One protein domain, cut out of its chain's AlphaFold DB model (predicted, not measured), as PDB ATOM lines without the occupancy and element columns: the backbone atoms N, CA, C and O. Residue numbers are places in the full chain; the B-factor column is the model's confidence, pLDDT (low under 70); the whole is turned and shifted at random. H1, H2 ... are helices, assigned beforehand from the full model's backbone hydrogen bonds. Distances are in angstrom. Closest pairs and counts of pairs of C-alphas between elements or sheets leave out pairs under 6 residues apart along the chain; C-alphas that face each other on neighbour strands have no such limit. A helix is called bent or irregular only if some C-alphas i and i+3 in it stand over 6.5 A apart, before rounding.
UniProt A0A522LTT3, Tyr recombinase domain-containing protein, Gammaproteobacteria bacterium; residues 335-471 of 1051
ATOM      1  N   TRP A 335      85.783  80.172 101.794       74.44
ATOM      2  CA  TRP A 335      85.092  78.945 102.210       74.44
ATOM      3  C   TRP A 335      83.908  79.207 103.154       74.44
ATOM      4  O   TRP A 335      82.922  78.467 103.160       74.44
ATOM      5  N   PHE A 336      83.978  80.265 103.965       75.94
ATOM      6  CA  PHE A 336      82.920  80.611 104.907       75.94
ATOM      7  C   PHE A 336      81.689  81.164 104.186       75.94
ATOM      8  O   PHE A 336      80.559  80.832 104.556       75.94
ATOM      9  N   SER A 337      81.891  81.963 103.135       74.69
ATOM     10  CA  SER A 337      80.813  82.469 102.282       74.69
ATOM     11  C   SER A 337      80.093  81.324 101.562       74.69
ATOM     12  O   SER A 337      78.861  81.289 101.544       74.69
ATOM     13  N   ASP A 338      80.841  80.336 101.066       78.06
ATOM     14  CA  ASP A 338      80.293  79.149 100.399       78.06
ATOM     15  C   ASP A 338      79.475  78.274 101.349       78.06
ATOM     16  O   ASP A 338      78.328  77.924 101.055       78.06
ATOM     17  N   LEU A 339      80.020  77.999 102.536       82.94
ATOM     18  CA  LEU A 339      79.329  77.261 103.593       82.94
ATOM     19  C   LEU A 339      78.042  77.973 104.034       82.94
ATOM     20  O   LEU A 339      76.993  77.350 104.208       82.94
ATOM     21  N   THR A 340      78.106  79.294 104.196       82.88
ATOM     22  CA  THR A 340      76.964  80.101 104.633       82.88
ATOM     23  C   THR A 340      75.858  80.145 103.578       82.88
ATOM     24  O   THR A 340      74.676  80.094 103.929       82.88
ATOM     25  N   ARG A 341      76.235  80.198 102.297       82.88
ATOM     26  CA  ARG A 341      75.324  80.130 101.148       82.88
ATOM     27  C   ARG A 341      74.653  78.763 101.039       82.88
ATOM     28  O   ARG A 341      73.432  78.713 100.922       82.88
ATOM     29  N   ALA A 342      75.405  77.671 101.185       83.88
ATOM     30  CA  ALA A 342      74.854  76.312 101.191       83.88
ATOM     31  C   ALA A 342      73.845  76.094 102.337       83.88
ATOM     32  O   ALA A 342      72.816  75.440 102.164       83.88
ATOM     33  N   LEU A 343      74.079  76.714 103.498       84.69
ATOM     34  CA  LEU A 343      73.131  76.686 104.615       84.69
ATOM     35  C   LEU A 343      71.911  77.597 104.424       84.69
ATOM     36  O   LEU A 343      70.988  77.523 105.235       84.69
ATOM     37  N   GLY A 344      71.862  78.428 103.380       80.06
ATOM     38  CA  GLY A 344      70.798  79.400 103.105       80.06
ATOM     39  C   GLY A 344      69.459  78.823 102.623       80.06
ATOM     40  O   GLY A 344      68.492  79.572 102.525       80.06
ATOM     41  N   GLY A 345      69.360  77.512 102.364       77.88
ATOM     42  CA  GLY A 345      68.139  76.866 101.847       77.88
ATOM     43  C   GLY A 345      66.886  77.035 102.728       77.88
ATOM     44  O   GLY A 345      66.985  77.200 103.939       77.88
ATOM     45  N   LYS A 346      65.678  76.990 102.148       75.00
ATOM     46  CA  LYS A 346      64.421  77.245 102.890       75.00
ATOM     47  C   LYS A 346      64.139  76.218 104.000       75.00
ATOM     48  O   LYS A 346      63.593  76.578 105.038       75.00
ATOM     49  N   ASP A 347      64.563  74.972 103.808       83.06
ATOM     50  CA  ASP A 347      64.384  73.872 104.755       83.06
ATOM     51  C   ASP A 347      65.680  73.060 104.963       83.06
ATOM     52  O   ASP A 347      66.697  73.261 104.288       83.06
ATOM     53  N   LYS A 348      65.658  72.137 105.936       83.06
ATOM     54  CA  LYS A 348      66.824  71.315 106.307       83.06
ATOM     55  C   LYS A 348      67.292  70.390 105.181       83.06
ATOM     56  O   LYS A 348      68.491  70.141 105.074       83.06
ATOM     57  N   ASN A 349      66.378  69.876 104.359       82.62
ATOM     58  CA  ASN A 349      66.703  68.935 103.288       82.62
ATOM     59  C   ASN A 349      67.381  69.653 102.119       82.62
ATOM     60  O   ASN A 349      68.367  69.145 101.584       82.62
ATOM     61  N   ALA A 350      66.901  70.846 101.767       84.06
ATOM     62  CA  ALA A 350      67.525  71.723 100.784       84.06
ATOM     63  C   ALA A 350      68.936  72.131 101.231       84.06
ATOM     64  O   ALA A 350      69.896  71.928 100.490       84.06
ATOM     65  N   ALA A 351      69.086  72.603 102.476       85.38
ATOM     66  CA  ALA A 351      70.394  72.960 103.031       85.38
ATOM     67  C   ALA A 351      71.364  71.763 103.052       85.38
ATOM     68  O   ALA A 351      72.539  71.899 102.719       85.38
ATOM     69  N   ARG A 352      70.874  70.562 103.387       86.12
ATOM     70  CA  ARG A 352      71.681  69.335 103.369       86.12
ATOM     71  C   ARG A 352      72.148  68.966 101.960       86.12
ATOM     72  O   ARG A 352      73.307  68.592 101.802       86.12
ATOM     73  N   LYS A 353      71.276  69.047 100.949       85.38
ATOM     74  CA  LYS A 353      71.643  68.750  99.553       85.38
ATOM     75  C   LYS A 353      72.771  69.665  99.072       85.38
ATOM     76  O   LYS A 353      73.748  69.158  98.528       85.38
ATOM     77  N   GLU A 354      72.676  70.963  99.351       85.12
ATOM     78  CA  GLU A 354      73.715  71.935  98.987       85.12
ATOM     79  C   GLU A 354      75.024  71.711  99.757       85.12
ATOM     80  O   GLU A 354      76.094  71.719  99.156       85.12
ATOM     81  N   ILE A 355      74.968  71.405 101.060       86.12
ATOM     82  CA  ILE A 355      76.155  71.031 101.855       86.12
ATOM     83  C   ILE A 355      76.841  69.781 101.282       86.12
ATOM     84  O   ILE A 355      78.059  69.747 101.129       86.12
ATOM     85  N   VAL A 356      76.073  68.742 100.942       85.31
ATOM     86  CA  VAL A 356      76.620  67.497 100.379       85.31
ATOM     87  C   VAL A 356      77.212  67.735  98.991       85.31
ATOM     88  O   VAL A 356      78.238  67.136  98.667       85.31
ATOM     89  N   LYS A 357      76.598  68.609  98.186       85.19
ATOM     90  CA  LYS A 357      77.136  69.044  96.894       85.19
ATOM     91  C   LYS A 357      78.462  69.783  97.077       85.19
ATOM     92  O   LYS A 357      79.418  69.463  96.383       85.19
ATOM     93  N   LEU A 358      78.544  70.678  98.062       82.81
ATOM     94  CA  LEU A 358      79.756  71.427  98.397       82.81
ATOM     95  C   LEU A 358      80.909  70.507  98.837       82.81
ATOM     96  O   LEU A 358      82.047  70.712  98.435       82.81
ATOM     97  N   ILE A 359      80.612  69.445  99.595       80.19
ATOM     98  CA  ILE A 359      81.606  68.438 100.016       80.19
ATOM     99  C   ILE A 359      82.073  67.553  98.842       80.19
ATOM    100  O   ILE A 359      83.190  67.042  98.867       80.19
ATOM    101  N   LYS A 360      81.217  67.324  97.836       77.56
ATOM    102  CA  LYS A 360      81.452  66.384  96.721       77.56
ATOM    103  C   LYS A 360      81.811  67.059  95.391       77.56
ATOM    104  O   LYS A 360      81.835  66.361  94.377       77.56
ATOM    105  N   SER A 361      82.028  68.374  95.371       67.31
ATOM    106  CA  SER A 361      82.312  69.109  94.133       67.31
ATOM    107  C   SER A 361      83.566  68.543  93.430       67.31
ATOM    108  O   SER A 361      84.558  68.306  94.119       67.31
ATOM    109  N   PRO A 362      83.534  68.290  92.103       50.50
ATOM    110  CA  PRO A 362      84.665  67.730  91.358       50.50
ATOM    111  C   PRO A 362      85.774  68.738  91.014       50.50
ATOM    112  O   PRO A 362      86.887  68.314  90.702       50.50
ATOM    113  N   ASP A 363      85.497  70.042  91.082       48.09
ATOM    114  CA  ASP A 363      86.450  71.087  90.702       48.09
ATOM    115  C   ASP A 363      87.277  71.546  91.914       48.09
ATOM    116  O   ASP A 363      86.760  72.198  92.822       48.09
ATOM    117  N   ALA A 364      88.568  71.189  91.890       46.25
ATOM    118  CA  ALA A 364      89.600  71.390  92.915       46.25
ATOM    119  C   ALA A 364      89.394  70.617  94.234       46.25
ATOM    120  O   ALA A 364      88.287  70.463  94.742       46.25
ATOM    121  N   THR A 365      90.490  70.118  94.819       48.06
ATOM    122  CA  THR A 365      90.496  69.506  96.158       48.06
ATOM    123  C   THR A 365      89.866  70.479  97.161       48.06
ATOM    124  O   THR A 365      90.469  71.526  97.409       48.06
ATOM    125  N   PRO A 366      88.676  70.191  97.723       56.53
ATOM    126  CA  PRO A 366      88.005  71.138  98.601       56.53
ATOM    127  C   PRO A 366      88.864  71.397  99.844       56.53
ATOM    128  O   PRO A 366      89.418  70.458 100.419       56.53
ATOM    129  N   ASP A 367      88.975  72.670 100.243       64.56
ATOM    130  CA  ASP A 367      89.690  73.113 101.448       64.56
ATOM    131  C   ASP A 367      89.314  72.207 102.635       64.56
ATOM    132  O   ASP A 367      88.133  72.039 102.956       64.56
ATOM    133  N   ALA A 368      90.306  71.593 103.285       68.62
ATOM    134  CA  ALA A 368      90.081  70.668 104.398       68.62
ATOM    135  C   ALA A 368      89.263  71.319 105.532       68.62
ATOM    136  O   ALA A 368      88.444  70.657 106.176       68.62
ATOM    137  N   THR A 369      89.420  72.633 105.715       70.69
ATOM    138  CA  THR A 369      88.650  73.460 106.650       70.69
ATOM    139  C   THR A 369      87.175  73.517 106.251       70.69
ATOM    140  O   THR A 369      86.293  73.333 107.095       70.69
ATOM    141  N   LEU A 370      86.888  73.712 104.958       79.81
ATOM    142  CA  LEU A 370      85.526  73.708 104.421       79.81
ATOM    143  C   LEU A 370      84.863  72.351 104.647       79.81
ATOM    144  O   LEU A 370      83.747  72.295 105.158       79.81
ATOM    145  N   VAL A 371      85.555  71.261 104.303       82.31
ATOM    146  CA  VAL A 371      85.034  69.895 104.445       82.31
ATOM    147  C   VAL A 371      84.708  69.580 105.904       82.31
ATOM    148  O   VAL A 371      83.663  68.991 106.181       82.31
ATOM    149  N   LEU A 372      85.558  70.012 106.841       86.06
ATOM    150  CA  LEU A 372      85.345  69.824 108.273       86.06
ATOM    151  C   LEU A 372      84.069  70.525 108.761       86.06
ATOM    152  O   LEU A 372      83.203  69.894 109.371       86.06
ATOM    153  N   PHE A 373      83.918  71.824 108.488       88.75
ATOM    154  CA  PHE A 373      82.765  72.585 108.983       88.75
ATOM    155  C   PHE A 373      81.475  72.297 108.203       88.75
ATOM    156  O   PHE A 373      80.395  72.292 108.798       88.75
ATOM    157  N   ALA A 374      81.564  71.984 106.909       87.81
ATOM    158  CA  ALA A 374      80.432  71.489 106.129       87.81
ATOM    159  C   ALA A 374      79.974  70.113 106.637       87.81
ATOM    160  O   ALA A 374      78.776  69.880 106.800       87.81
ATOM    161  N   GLY A 375      80.917  69.226 106.966       88.00
ATOM    162  CA  GLY A 375      80.634  67.934 107.583       88.00
ATOM    163  C   GLY A 375      80.000  68.068 108.971       88.00
ATOM    164  O   GLY A 375      79.078  67.318 109.292       88.00
ATOM    165  N   TRP A 376      80.424  69.050 109.770       92.75
ATOM    166  CA  TRP A 376      79.780  69.367 111.049       92.75
ATOM    167  C   TRP A 376      78.332  69.834 110.860       92.75
ATOM    168  O   TRP A 376      77.424  69.386 111.566       92.75
ATOM    169  N   ALA A 377      78.089  70.698 109.874       90.44
ATOM    170  CA  ALA A 377      76.746  71.160 109.561       90.44
ATOM    171  C   ALA A 377      75.839  70.011 109.074       90.44
ATOM    172  O   ALA A 377      74.704  69.891 109.538       90.44
ATOM    173  N   GLU A 378      76.344  69.123 108.207       89.50
ATOM    174  CA  GLU A 378      75.637  67.911 107.752       89.50
ATOM    175  C   GLU A 378      75.300  66.973 108.917       89.50
ATOM    176  O   GLU A 378      74.181  66.454 108.999       89.50
ATOM    177  N   HIS A 379      76.232  66.827 109.860       88.81
ATOM    178  CA  HIS A 379      76.043  66.037 111.067       88.81
ATOM    179  C   HIS A 379      74.894  66.576 111.929       88.81
ATOM    180  O   HIS A 379      73.997  65.813 112.291       88.81
ATOM    181  N   MET A 380      74.858  67.886 112.199       90.06
ATOM    182  CA  MET A 380      73.767  68.509 112.964       90.06
ATOM    183  C   MET A 380      72.420  68.452 112.230       90.06
ATOM    184  O   MET A 380      71.382  68.264 112.870       90.06
ATOM    185  N   LEU A 381      72.419  68.579 110.897       85.94
ATOM    186  CA  LEU A 381      71.214  68.449 110.067       85.94
ATOM    187  C   LEU A 381      70.628  67.030 110.100       85.94
ATOM    188  O   LEU A 381      69.416  66.882 109.955       85.94
ATOM    189  N   THR A 382      71.467  66.010 110.308       81.69
ATOM    190  CA  THR A 382      71.069  64.594 110.260       81.69
ATOM    191  C   THR A 382      70.785  64.000 111.640       81.69
ATOM    192  O   THR A 382      69.817  63.261 111.792       81.69
ATOM    193  N   LYS A 383      71.614  64.299 112.649       74.81
ATOM    194  CA  LYS A 383      71.541  63.678 113.984       74.81
ATOM    195  C   LYS A 383      70.906  64.545 115.075       74.81
ATOM    196  O   LYS A 383      70.558  64.013 116.123       74.81
ATOM    197  N   GLY A 384      70.743  65.853 114.860       68.75
ATOM    198  CA  GLY A 384      70.252  66.768 115.898       68.75
ATOM    199  C   GLY A 384      71.309  67.136 116.953       68.75
ATOM    200  O   GLY A 384      72.510  66.996 116.730       68.75
ATOM    201  N   SER A 385      70.867  67.681 118.086       73.06
ATOM    202  CA  SER A 385      71.714  68.264 119.144       73.06
ATOM    203  C   SER A 385      72.362  67.244 120.084       73.06
ATOM    204  O   SER A 385      71.952  66.083 120.134       73.06
ATOM    205  N   ALA A 386      73.333  67.733 120.865       60.12
ATOM    206  CA  ALA A 386      73.818  67.301 122.177       60.12
ATOM    207  C   ALA A 386      72.951  66.259 122.876       60.12
ATOM    208  O   ALA A 386      73.341  65.134 123.173       60.12
ATOM    209  N   THR A 387      71.733  66.713 123.125       57.31
ATOM    210  CA  THR A 387      70.769  66.124 124.043       57.31
ATOM    211  C   THR A 387      69.741  65.254 123.321       57.31
ATOM    212  O   THR A 387      68.730  64.894 123.906       57.31
ATOM    213  N   GLY A 388      69.961  64.945 122.037       57.34
ATOM    214  CA  GLY A 388      69.061  64.126 121.218       57.34
ATOM    215  C   GLY A 388      67.905  64.892 120.567       57.34
ATOM    216  O   GLY A 388      67.188  64.325 119.747       57.34
ATOM    217  N   ASN A 389      67.747  66.190 120.854       67.94
ATOM    218  CA  ASN A 389      66.666  67.006 120.290       67.94
ATOM    219  C   ASN A 389      67.014  67.541 118.887       67.94
ATOM    220  O   ASN A 389      68.144  67.998 118.675       67.94
ATOM    221  N   PRO A 390      66.071  67.568 117.926       71.06
ATOM    222  CA  PRO A 390      66.308  68.139 116.603       71.06
ATOM    223  C   PRO A 390      66.506  69.665 116.669       71.06
ATOM    224  O   PRO A 390      65.630  70.403 117.105       71.06
ATOM    225  N   LEU A 391      67.641  70.168 116.169       80.56
ATOM    226  CA  LEU A 391      67.940  71.610 116.121       80.56
ATOM    227  C   LEU A 391      67.154  72.318 115.008       80.56
ATOM    228  O   LEU A 391      67.002  71.762 113.921       80.56
ATOM    229  N   LYS A 392      66.700  73.561 115.221       83.75
ATOM    230  CA  LYS A 392      66.140  74.399 114.140       83.75
ATOM    231  C   LYS A 392      67.241  74.767 113.133       83.75
ATOM    232  O   LYS A 392      68.403  74.925 113.504       83.75
ATOM    233  N   LEU A 393      66.885  74.945 111.856       83.12
ATOM    234  CA  LEU A 393      67.850  75.324 110.808       83.12
ATOM    235  C   LEU A 393      68.521  76.676 111.107       83.12
ATOM    236  O   LEU A 393      69.714  76.840 110.862       83.12
ATOM    237  N   SER A 394      67.778  77.619 111.693       78.00
ATOM    238  CA  SER A 394      68.312  78.896 112.182       78.00
ATOM    239  C   SER A 394      69.390  78.704 113.252       78.00
ATOM    240  O   SER A 394      70.439  79.332 113.166       78.00
ATOM    241  N   THR A 395      69.186  77.787 114.201       79.25
ATOM    242  CA  THR A 395      70.170  77.459 115.244       79.25
ATOM    243  C   THR A 395      71.442  76.852 114.654       79.25
ATOM    244  O   THR A 395      72.540  77.251 115.026       79.25
ATOM    245  N   ILE A 396      71.306  75.934 113.689       86.56
ATOM    246  CA  ILE A 396      72.447  75.316 112.991       86.56
ATOM    247  C   ILE A 396      73.264  76.381 112.251       86.56
ATOM    248  O   ILE A 396      74.484  76.428 112.398       86.56
ATOM    249  N   ARG A 397      72.598  77.268 111.497       85.00
ATOM    250  CA  ARG A 397      73.253  78.401 110.824       85.00
ATOM    251  C   ARG A 397      74.034  79.253 111.804       85.00
ATOM    252  O   ARG A 397      75.158  79.640 111.507       85.00
ATOM    253  N   ASP A 398      73.432  79.551 112.947       79.94
ATOM    254  CA  ASP A 398      74.025  80.452 113.921       79.94
ATOM    255  C   ASP A 398      75.243  79.820 114.616       79.94
ATOM    256  O   ASP A 398      76.291  80.458 114.708       79.94
ATOM    257  N   TYR A 399      75.171  78.535 114.995       87.75
ATOM    258  CA  TYR A 399      76.334  77.793 115.499       87.75
ATOM    259  C   TYR A 399      77.472  77.759 114.480       87.75
ATOM    260  O   TYR A 399      78.599  78.131 114.812       87.75
ATOM    261  N   VAL A 400      77.184  77.364 113.235       86.94
ATOM    262  CA  VAL A 400      78.205  77.281 112.185       86.94
ATOM    263  C   VAL A 400      78.830  78.650 111.942       86.94
ATOM    264  O   VAL A 400      80.054  78.763 111.965       86.94
ATOM    265  N   ARG A 401      78.021  79.706 111.793       83.00
ATOM    266  CA  ARG A 401      78.515  81.070 111.561       83.00
ATOM    267  C   ARG A 401      79.425  81.565 112.680       83.00
ATOM    268  O   ARG A 401      80.458  82.170 112.409       83.00
ATOM    269  N   ARG A 402      79.049  81.320 113.937       77.56
ATOM    270  CA  ARG A 402      79.764  81.874 115.094       77.56
ATOM    271  C   ARG A 402      81.004  81.070 115.469       77.56
ATOM    272  O   ARG A 402      82.004  81.675 115.856       77.56
ATOM    273  N   ILE A 403      80.963  79.745 115.364       86.12
ATOM    274  CA  ILE A 403      82.049  78.877 115.832       86.12
ATOM    275  C   ILE A 403      83.115  78.654 114.762       86.12
ATOM    276  O   ILE A 403      84.299  78.743 115.079       86.12
ATOM    277  N   SER A 404      82.730  78.419 113.504       82.00
ATOM    278  CA  SER A 404      83.676  77.962 112.470       82.00
ATOM    279  C   SER A 404      84.829  78.942 112.227       82.00
ATOM    280  O   SER A 404      85.988  78.542 112.273       82.00
ATOM    281  N   VAL A 405      84.545  80.241 112.078       72.12
ATOM    282  CA  VAL A 405      85.581  81.275 111.874       72.12
ATOM    283  C   VAL A 405      86.483  81.430 113.101       72.12
ATOM    284  O   VAL A 405      87.678  81.687 112.959       72.12
ATOM    285  N   ARG A 406      85.928  81.271 114.310       74.25
ATOM    286  CA  ARG A 406      86.680  81.411 115.566       74.25
ATOM    287  C   ARG A 406      87.626  80.236 115.782       74.25
ATOM    288  O   ARG A 406      88.796  80.459 116.066       74.25
ATOM    289  N   VAL A 407      87.136  79.011 115.594       76.00
ATOM    290  CA  VAL A 407      87.963  77.800 115.669       76.00
ATOM    291  C   VAL A 407      89.034  77.839 114.581       76.00
ATOM    292  O   VAL A 407      90.210  77.768 114.916       76.00
ATOM    293  N   ALA A 408      88.658  78.064 113.316       68.62
ATOM    294  CA  ALA A 408      89.610  78.125 112.203       68.62
ATOM    295  C   ALA A 408      90.681  79.212 112.390       68.62
ATOM    296  O   ALA A 408      91.845  79.017 112.048       68.62
ATOM    297  N   GLY A 409      90.294  80.365 112.947       60.50
ATOM    298  CA  GLY A 409      91.213  81.463 113.228       60.50
ATOM    299  C   GLY A 409      92.213  81.154 114.345       60.50
ATOM    300  O   GLY A 409      93.354  81.605 114.259       60.50
ATOM    301  N   LEU A 410      91.806  80.390 115.364       61.44
ATOM    302  CA  LEU A 410      92.664  80.003 116.491       61.44
ATOM    303  C   LEU A 410      93.561  78.806 116.174       61.44
ATOM    304  O   LEU A 410      94.681  78.754 116.670       61.44
ATOM    305  N   THR A 411      93.107  77.892 115.317       61.28
ATOM    306  CA  THR A 411      93.934  76.794 114.797       61.28
ATOM    307  C   THR A 411      94.781  77.222 113.605       61.28
ATOM    308  O   THR A 411      95.575  76.435 113.108       61.28
ATOM    309  N   ALA A 412      94.618  78.460 113.123       53.81
ATOM    310  CA  ALA A 412      95.308  78.999 111.955       53.81
ATOM    311  C   ALA A 412      95.272  78.060 110.733       53.81
ATOM    312  O   ALA A 412      96.258  77.948 110.008       53.81
ATOM    313  N   PHE A 413      94.124  77.409 110.525       51.75
ATOM    314  CA  PHE A 413      93.877  76.443 109.447       51.75
ATOM    315  C   PHE A 413      94.700  75.141 109.511       51.75
ATOM    316  O   PHE A 413      94.711  74.382 108.544       51.75
ATOM    317  N   ASP A 414      95.343  74.831 110.643       53.94
ATOM    318  CA  ASP A 414      95.894  73.495 110.881       53.94
ATOM    319  C   ASP A 414      94.780  72.440 111.026       53.94
ATOM    320  O   ASP A 414      93.637  72.756 111.376       53.94
ATOM    321  N   ASP A 415      95.121  71.170 110.764       62.44
ATOM    322  CA  ASP A 415      94.200  70.039 110.914       62.44
ATOM    323  C   ASP A 415      93.741  69.917 112.372       62.44
ATOM    324  O   ASP A 415      94.436  69.384 113.242       62.44
ATOM    325  N   VAL A 416      92.533  70.423 112.612       66.31
ATOM    326  CA  VAL A 416      91.859  70.418 113.908       66.31
ATOM    327  C   VAL A 416      91.695  68.991 114.420       66.31
ATOM    328  O   VAL A 416      91.758  68.760 115.616       66.31
ATOM    329  N   THR A 417      91.531  68.009 113.534       68.19
ATOM    330  CA  THR A 417      91.238  66.620 113.913       68.19
ATOM    331  C   THR A 417      92.453  65.871 114.467       68.19
ATOM    332  O   THR A 417      92.296  64.795 115.043       68.19
ATOM    333  N   ALA A 418      93.655  66.437 114.318       60.94
ATOM    334  CA  ALA A 418      94.912  65.841 114.763       60.94
ATOM    335  C   ALA A 418      95.426  66.380 116.111       60.94
ATOM    336  O   ALA A 418      96.433  65.864 116.600       60.94
ATOM    337  N   GLN A 419      94.747  67.378 116.683       59.78
ATOM    338  CA  GLN A 419      95.156  68.079 117.902       59.78
ATOM    339  C   GLN A 419      94.919  67.236 119.164       59.78
ATOM    340  O   GLN A 419      93.991  66.424 119.220       59.78
ATOM    341  N   ALA A 420      95.742  67.445 120.194       57.94
ATOM    342  CA  ALA A 420      95.534  66.853 121.517       57.94
ATOM    343  C   ALA A 420      94.381  67.532 122.284       57.94
ATOM    344  O   ALA A 420      94.028  68.684 122.018       57.94
ATOM    345  N   THR A 421      93.809  66.828 123.263       61.94
ATOM    346  CA  THR A 421      92.670  67.289 124.078       61.94
ATOM    347  C   THR A 421      92.966  68.617 124.758       61.94
ATOM    348  O   THR A 421      92.166  69.542 124.669       61.94
ATOM    349  N   GLU A 422      94.163  68.785 125.318       56.62
ATOM    350  CA  GLU A 422      94.562  70.022 125.990       56.62
ATOM    351  C   GLU A 422      94.531  71.233 125.046       56.62
ATOM    352  O   GLU A 422      94.223  72.344 125.476       56.62
ATOM    353  N   VAL A 423      94.796  71.028 123.751       62.97
ATOM    354  CA  VAL A 423      94.720  72.085 122.731       62.97
ATOM    355  C   VAL A 423      93.269  72.499 122.497       62.97
ATOM    356  O   VAL A 423      92.971  73.690 122.414       62.97
ATOM    357  N   PHE A 424      92.344  71.537 122.429       72.06
ATOM    358  CA  PHE A 424      90.914  71.828 122.317       72.06
ATOM    359  C   PHE A 424      90.387  72.582 123.526       72.06
ATOM    360  O   PHE A 424      89.671  73.569 123.361       72.06
ATOM    361  N   GLU A 425      90.765  72.140 124.721       68.38
ATOM    362  CA  GLU A 425      90.374  72.777 125.972       68.38
ATOM    363  C   GLU A 425      90.829  74.241 126.007       68.38
ATOM    364  O   GLU A 425      90.025  75.141 126.257       68.38
ATOM    365  N   GLU A 426      92.076  74.500 125.608       63.12
ATOM    366  CA  GLU A 426      92.626  75.849 125.481       63.12
ATOM    367  C   GLU A 426      91.926  76.686 124.393       63.12
ATOM    368  O   GLU A 426      91.634  77.866 124.617       63.12
ATOM    369  N   ILE A 427      91.643  76.120 123.212       69.75
ATOM    370  CA  ILE A 427      90.931  76.819 122.125       69.75
ATOM    371  C   ILE A 427      89.521  77.198 122.579       69.75
ATOM    372  O   ILE A 427      89.072  78.324 122.359       69.75
ATOM    373  N   TYR A 428      88.809  76.273 123.218       80.44
ATOM    374  CA  TYR A 428      87.440  76.495 123.661       80.44
ATOM    375  C   TYR A 428      87.386  77.536 124.766       80.44
ATOM    376  O   TYR A 428      86.606  78.484 124.657       80.44
ATOM    377  N   GLN A 429      88.279  77.451 125.752       68.44
ATOM    378  CA  GLN A 429      88.416  78.476 126.780       68.44
ATOM    379  C   GLN A 429      88.677  79.854 126.151       68.44
ATOM    380  O   GLN A 429      87.975  80.819 126.464       68.44
ATOM    381  N   GLN A 430      89.573  79.943 125.159       64.75
ATOM    382  CA  GLN A 430      89.841  81.192 124.441       64.75
ATOM    383  C   GLN A 430      88.619  81.743 123.692       64.75
ATOM    384  O   GLN A 430      88.397  82.959 123.716       64.75
ATOM    385  N   ILE A 431      87.814  80.895 123.044       71.25
ATOM    386  CA  ILE A 431      86.577  81.311 122.359       71.25
ATOM    387  C   ILE A 431      85.546  81.822 123.367       71.25
ATOM    388  O   ILE A 431      84.911  82.858 123.140       71.25
ATOM    389  N   LEU A 432      85.391  81.122 124.489       70.19
ATOM    390  CA  LEU A 432      84.418  81.456 125.524       70.19
ATOM    391  C   LEU A 432      84.763  82.759 126.243       70.19
ATOM    392  O   LEU A 432      83.889  83.592 126.474       70.19
ATOM    393  N   GLU A 433      86.033  82.973 126.569       60.72
ATOM    394  CA  GLU A 433      86.549  84.245 127.087       60.72
ATOM    395  C   GLU A 433      86.413  85.407 126.083       60.72
ATOM    396  O   GLU A 433      86.581  86.564 126.449       60.72
ATOM    397  N   GLY A 434      86.222  85.121 124.791       56.56
ATOM    398  CA  GLY A 434      85.996  86.140 123.762       56.56
ATOM    399  C   GLY A 434      84.558  86.655 123.714       56.56
ATOM    400  O   GLY A 434      84.269  87.547 122.920       56.56
ATOM    401  N   ALA A 435      83.657  86.085 124.517       61.84
ATOM    402  CA  ALA A 435      82.270  86.512 124.571       61.84
ATOM    403  C   ALA A 435      82.110  87.817 125.367       61.84
ATOM    404  O   ALA A 435      82.590  87.936 126.491       61.84
ATOM    405  N   THR A 436      81.396  88.782 124.793       49.59
ATOM    406  CA  THR A 436      81.131  90.111 125.371       49.59
ATOM    407  C   THR A 436      79.871  90.148 126.234       49.59
ATOM    408  O   THR A 436      79.657  91.101 126.979       49.59
ATOM    409  N   SER A 437      79.034  89.109 126.158       51.66
ATOM    410  CA  SER A 437      77.820  88.961 126.959       51.66
ATOM    411  C   SER A 437      77.593  87.513 127.391       51.66
ATOM    412  O   SER A 437      78.056  86.566 126.749       51.66
ATOM    413  N   PHE A 438      76.820  87.332 128.463       51.50
ATOM    414  CA  PHE A 438      76.433  86.008 128.957       51.50
ATOM    415  C   PHE A 438      75.662  85.200 127.901       51.50
ATOM    416  O   PHE A 438      75.950  84.023 127.693       51.50
ATOM    417  N   GLY A 439      74.735  85.842 127.178       57.03
ATOM    418  CA  GLY A 439      73.986  85.203 126.091       57.03
ATOM    419  C   GLY A 439      74.900  84.705 124.971       57.03
ATOM    420  O   GLY A 439      74.777  83.561 124.533       57.03
ATOM    421  N   GLN A 440      75.884  85.516 124.569       63.66
ATOM    422  CA  GLN A 440      76.879  85.110 123.576       63.66
ATOM    423  C   GLN A 440      77.755  83.957 124.082       63.66
ATOM    424  O   GLN A 440      77.998  83.011 123.335       63.66
ATOM    425  N   ARG A 441      78.196  83.999 125.346       65.75
ATOM    426  CA  ARG A 441      79.003  82.927 125.946       65.75
ATOM    427  C   ARG A 441      78.230  81.613 125.997       65.75
ATOM    428  O   ARG A 441      78.748  80.607 125.530       65.75
ATOM    429  N   ARG A 442      76.980  81.631 126.477       66.62
ATOM    430  CA  ARG A 442      76.078  80.464 126.503       66.62
ATOM    431  C   ARG A 442      75.932  79.854 125.112       66.62
ATOM    432  O   ARG A 442      75.960  78.635 124.954       66.62
ATOM    433  N   HIS A 443      75.800  80.705 124.101       74.31
ATOM    434  CA  HIS A 443      75.666  80.268 122.719       74.31
ATOM    435  C   HIS A 443      76.955  79.650 122.170       74.31
ATOM    436  O   HIS A 443      76.920  78.578 121.567       74.31
ATOM    437  N   HIS A 444      78.106  80.267 122.453       81.50
ATOM    438  CA  HIS A 444      79.407  79.691 122.127       81.50
ATOM    439  C   HIS A 444      79.617  78.343 122.827       81.50
ATOM    440  O   HIS A 444      79.987  77.390 122.158       81.50
ATOM    441  N   THR A 445      79.307  78.222 124.122       79.06
ATOM    442  CA  THR A 445      79.363  76.959 124.881       79.06
ATOM    443  C   THR A 445      78.572  75.858 124.182       79.06
ATOM    444  O   THR A 445      79.102  74.775 123.942       79.06
ATOM    445  N   ARG A 446      77.322  76.141 123.793       80.50
ATOM    446  CA  ARG A 446      76.484  75.167 123.081       80.50
ATOM    447  C   ARG A 446      77.082  74.803 121.724       80.50
ATOM    448  O   ARG A 446      77.249  73.624 121.443       80.50
ATOM    449  N   GLY A 447      77.458  75.791 120.913       86.31
ATOM    450  CA  GLY A 447      78.056  75.550 119.599       86.31
ATOM    451  C   GLY A 447      79.369  74.759 119.668       86.31
ATOM    452  O   GLY A 447      79.569  73.849 118.870       86.31
ATOM    453  N   LEU A 448      80.237  75.055 120.640       88.81
ATOM    454  CA  LEU A 448      81.491  74.330 120.869       88.81
ATOM    455  C   LEU A 448      81.249  72.893 121.322       88.81
ATOM    456  O   LEU A 448      81.924  71.999 120.827       88.81
ATOM    457  N   ARG A 449      80.256  72.654 122.186       87.00
ATOM    458  CA  ARG A 449      79.844  71.297 122.572       87.00
ATOM    459  C   ARG A 449      79.385  70.485 121.361       87.00
ATOM    460  O   ARG A 449      79.840  69.365 121.152       87.00
ATOM    461  N   GLU A 450      78.512  71.063 120.532       87.94
ATOM    462  CA  GLU A 450      78.034  70.405 119.310       87.94
ATOM    463  C   GLU A 450      79.177  70.119 118.326       87.94
ATOM    464  O   GLU A 450      79.188  69.074 117.672       87.94
ATOM    465  N   PHE A 451      80.138  71.038 118.217       91.25
ATOM    466  CA  PHE A 451      81.323  70.867 117.385       91.25
ATOM    467  C   PHE A 451      82.247  69.773 117.920       91.25
ATOM    468  O   PHE A 451      82.638  68.884 117.168       91.25
ATOM    469  N   HIS A 452      82.555  69.789 119.215       89.44
ATOM    470  CA  HIS A 452      83.461  68.819 119.815       89.44
ATOM    471  C   HIS A 452      82.890  67.401 119.759       89.44
ATOM    472  O   HIS A 452      83.587  66.473 119.361       89.44
ATOM    473  N   ARG A 453      81.589  67.230 120.022       85.81
ATOM    474  CA  ARG A 453      80.923  65.938 119.826       85.81
ATOM    475  C   ARG A 453      81.065  65.428 118.394       85.81
ATOM    476  O   ARG A 453      81.338  64.249 118.192       85.81
ATOM    477  N   TYR A 454      80.895  66.299 117.399       89.81
ATOM    478  CA  TYR A 454      81.114  65.916 116.006       89.81
ATOM    479  C   TYR A 454      82.551  65.422 115.775       89.81
ATOM    480  O   TYR A 454      82.739  64.406 115.106       89.81
ATOM    481  N   LEU A 455      83.551  66.074 116.374       87.00
ATOM    482  CA  LEU A 455      84.943  65.624 116.315       87.00
ATOM    483  C   LEU A 455      85.149  64.255 116.978       87.00
ATOM    484  O   LEU A 455      85.778  63.378 116.384       87.00
ATOM    485  N   VAL A 456      84.563  64.034 118.155       82.31
ATOM    486  CA  VAL A 456      84.615  62.749 118.869       82.31
ATOM    487  C   VAL A 456      83.951  61.638 118.046       82.31
ATOM    488  O   VAL A 456      84.544  60.584 117.817       82.31
ATOM    489  N   GLU A 457      82.741  61.867 117.529       81.44
ATOM    490  CA  GLU A 457      81.984  60.848 116.794       81.44
ATOM    491  C   GLU A 457      82.565  60.544 115.407       81.44
ATOM    492  O   GLU A 457      82.591  59.384 114.982       81.44
ATOM    493  N   ARG A 458      82.982  61.576 114.663       80.25
ATOM    494  CA  ARG A 458      83.401  61.437 113.262       80.25
ATOM    495  C   ARG A 458      84.894  61.182 113.113       80.25
ATOM    496  O   ARG A 458      85.272  60.402 112.239       80.25
ATOM    497  N   TYR A 459      85.709  61.831 113.938       76.06
ATOM    498  CA  TYR A 459      87.168  61.830 113.829       76.06
ATOM    499  C   TYR A 459      87.868  61.119 114.993       76.06
ATOM    500  O   TYR A 459      89.083  60.965 114.949       76.06
ATOM    501  N   GLN A 460      87.119  60.606 115.980       68.44
ATOM    502  CA  GLN A 460      87.657  59.877 117.138       68.44
ATOM    503  C   GLN A 460      88.655  60.692 117.969       68.44
ATOM    504  O   GLN A 460      89.563  60.123 118.581       68.44
ATOM    505  N   VAL A 461      88.466  62.013 117.991       73.44
ATOM    506  CA  VAL A 461      89.133  62.912 118.937       73.44
ATOM    507  C   VAL A 461      88.754  62.503 120.368       73.44
ATOM    508  O   VAL A 461      87.666  61.968 120.599       73.44
ATOM    509  N   GLU A 462      89.668  62.686 121.319       61.31
ATOM    510  CA  GLU A 462      89.416  62.386 122.730       61.31
ATOM    511  C   GLU A 462      88.415  63.398 123.324       61.31
ATOM    512  O   GLU A 462      88.495  64.586 123.009       61.31
ATOM    513  N   PRO A 463      87.424  62.935 124.112       70.62
ATOM    514  CA  PRO A 463      86.439  63.822 124.713       70.62
ATOM    515  C   PRO A 463      87.079  64.746 125.751       70.62
ATOM    516  O   PRO A 463      87.885  64.306 126.567       70.62
ATOM    517  N   ILE A 464      86.649  66.005 125.760       70.25
ATOM    518  CA  ILE A 464      86.945  66.961 126.836       70.25
ATOM    519  C   ILE A 464      86.026  66.756 128.046       70.25
ATOM    520  O   ILE A 464      84.896  66.272 127.908       70.25
ATOM    521  N   ASP A 465      86.449  67.246 129.212       63.59
ATOM    522  CA  ASP A 465      85.518  67.506 130.313       63.59
ATOM    523  C   ASP A 465      84.654  68.731 129.968       63.59
ATOM    524  O   ASP A 465      85.017  69.890 130.186       63.59
ATOM    525  N   GLU A 466      83.483  68.487 129.377       66.00
ATOM    526  CA  GLU A 466      82.598  69.560 128.923       66.00
ATOM    527  C   GLU A 466      82.167  70.514 130.056       66.00
ATOM    528  O   GLU A 466      81.847  71.675 129.791       66.00
ATOM    529  N   ARG A 467      82.142  70.064 131.318       56.19
ATOM    530  CA  ARG A 467      81.732  70.902 132.454       56.19
ATOM    531  C   ARG A 467      82.862  71.811 132.898       56.19
ATOM    532  O   ARG A 467      82.628  73.015 133.012       56.19
ATOM    533  N   GLU A 468      84.054  71.255 133.107       54.19
ATOM    534  CA  GLU A 468      85.236  72.024 133.509       54.19
ATOM    535  C   GLU A 468      85.622  73.052 132.438       54.19
ATOM    536  O   GLU A 468      85.976  74.185 132.757       54.19
ATOM    537  N   ILE A 469      85.486  72.692 131.160       60.41
ATOM    538  CA  ILE A 469      86.006  73.495 130.050       60.41
ATOM    539  C   ILE A 469      84.953  74.431 129.461       60.41
ATOM    540  O   ILE A 469      85.231  75.603 129.193       60.41
ATOM    541  N   LEU A 470      83.725  73.944 129.242       65.69
ATOM    542  CA  LEU A 470      82.678  74.737 128.591       65.69
ATOM    543  C   LEU A 470      81.729  75.428 129.579       65.69
ATOM    544  O   LEU A 470      80.980  76.323 129.165       65.69
ATOM    545  N   GLY A 471      81.758  75.045 130.862       54.25
ATOM    546  CA  GLY A 471      80.917  75.623 131.911       54.25
ATOM    547  C   GLY A 471      79.425  75.390 131.677       54.25
ATOM    548  O   GLY A 471      78.633  76.324 131.777       54.25
TER     549      GLY A 471
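This is residues 335 to 471 of the 1051 residues of the protein "Tyr recombinase domain-containing protein" of Gammaproteobacteria bacterium (UniProt A0A522LTT3). Four helices, H1 to H4, lie roughly side by side in a small bundle, and a helical hairpin, H5 and H6, packs on one side of it, with H6 crossing H3 and H4. The short H7 packs on the far side of that hairpin, at the opposite end of the longest axis from H2. The printed part has 137 residues with seven named helices, H1 to H7 in chain order, and no named strand: the class is all helix. It is compact, with a radius of gyration of the C-alphas of 14.3 A, and spans 40 by 29 by 26 A.

H1 is residues 335 to 342, beginning at C-alpha 335 at (85.092, 78.945, 102.210). H2 is residues 348 to 359 and H3 residues 368 to 383, 22.0 A from first to last C-alpha. H4, residues 393 to 410, is 25.9 A long and only just irregular: C-alphas 402 and 405 are 6.7 A apart. H5 is residues 421 to 432. H6, residues 438 to 459, is the longest helix at 30.5 A and ends at C-alpha 459 at (87.168, 61.830, 113.829). H7 is residues 466 to 470, ending at C-alpha 470 at (82.678, 74.737, 128.591).

H1 and H2 form a hairpin at a steep tilt of 36 degrees, only just past shallow; their closest C-alphas, Ala 342 and Glu 354, are 5.0 A apart. H2 and H3 form a hairpin at a shallow tilt of 26 degrees, closest at the C-alphas of Ile 359 and Val 371, 5.8 A. H3 and H4 form another, at 29 degrees, closest at the C-alphas of Phe 373 and Ser 404, 6.5 A. H6 touches H4 with residues 443 to 448 alone, about perpendicular at 81 degrees; the closest C-alphas, Tyr 399 and Gly 447, are 5.0 A apart. H5 and H6 form a hairpin at a shallow tilt of 26 degrees, closest at the C-alphas of Leu 432 and Arg 441, 5.6 A. H7 touches H6, closest at the C-alphas of Thr 445 and Leu 470, 5.4 A. H2 and H6 are apart. Every O i to N i+4 pair is within hydrogen-bond range in H1, H2, H3, H5, H6 and H7; in H4, 12 of 14 are.

The two C-alphas farthest apart, Asp 363 and Glu 468, are 42.8 A from each other. The printed part has no cut and no long link. The mean pLDDT of the printed part is 73.5; 53 residues are under 70, among them residues 361 to 368, 408 to 423, 433 to 442 and 465 to 471.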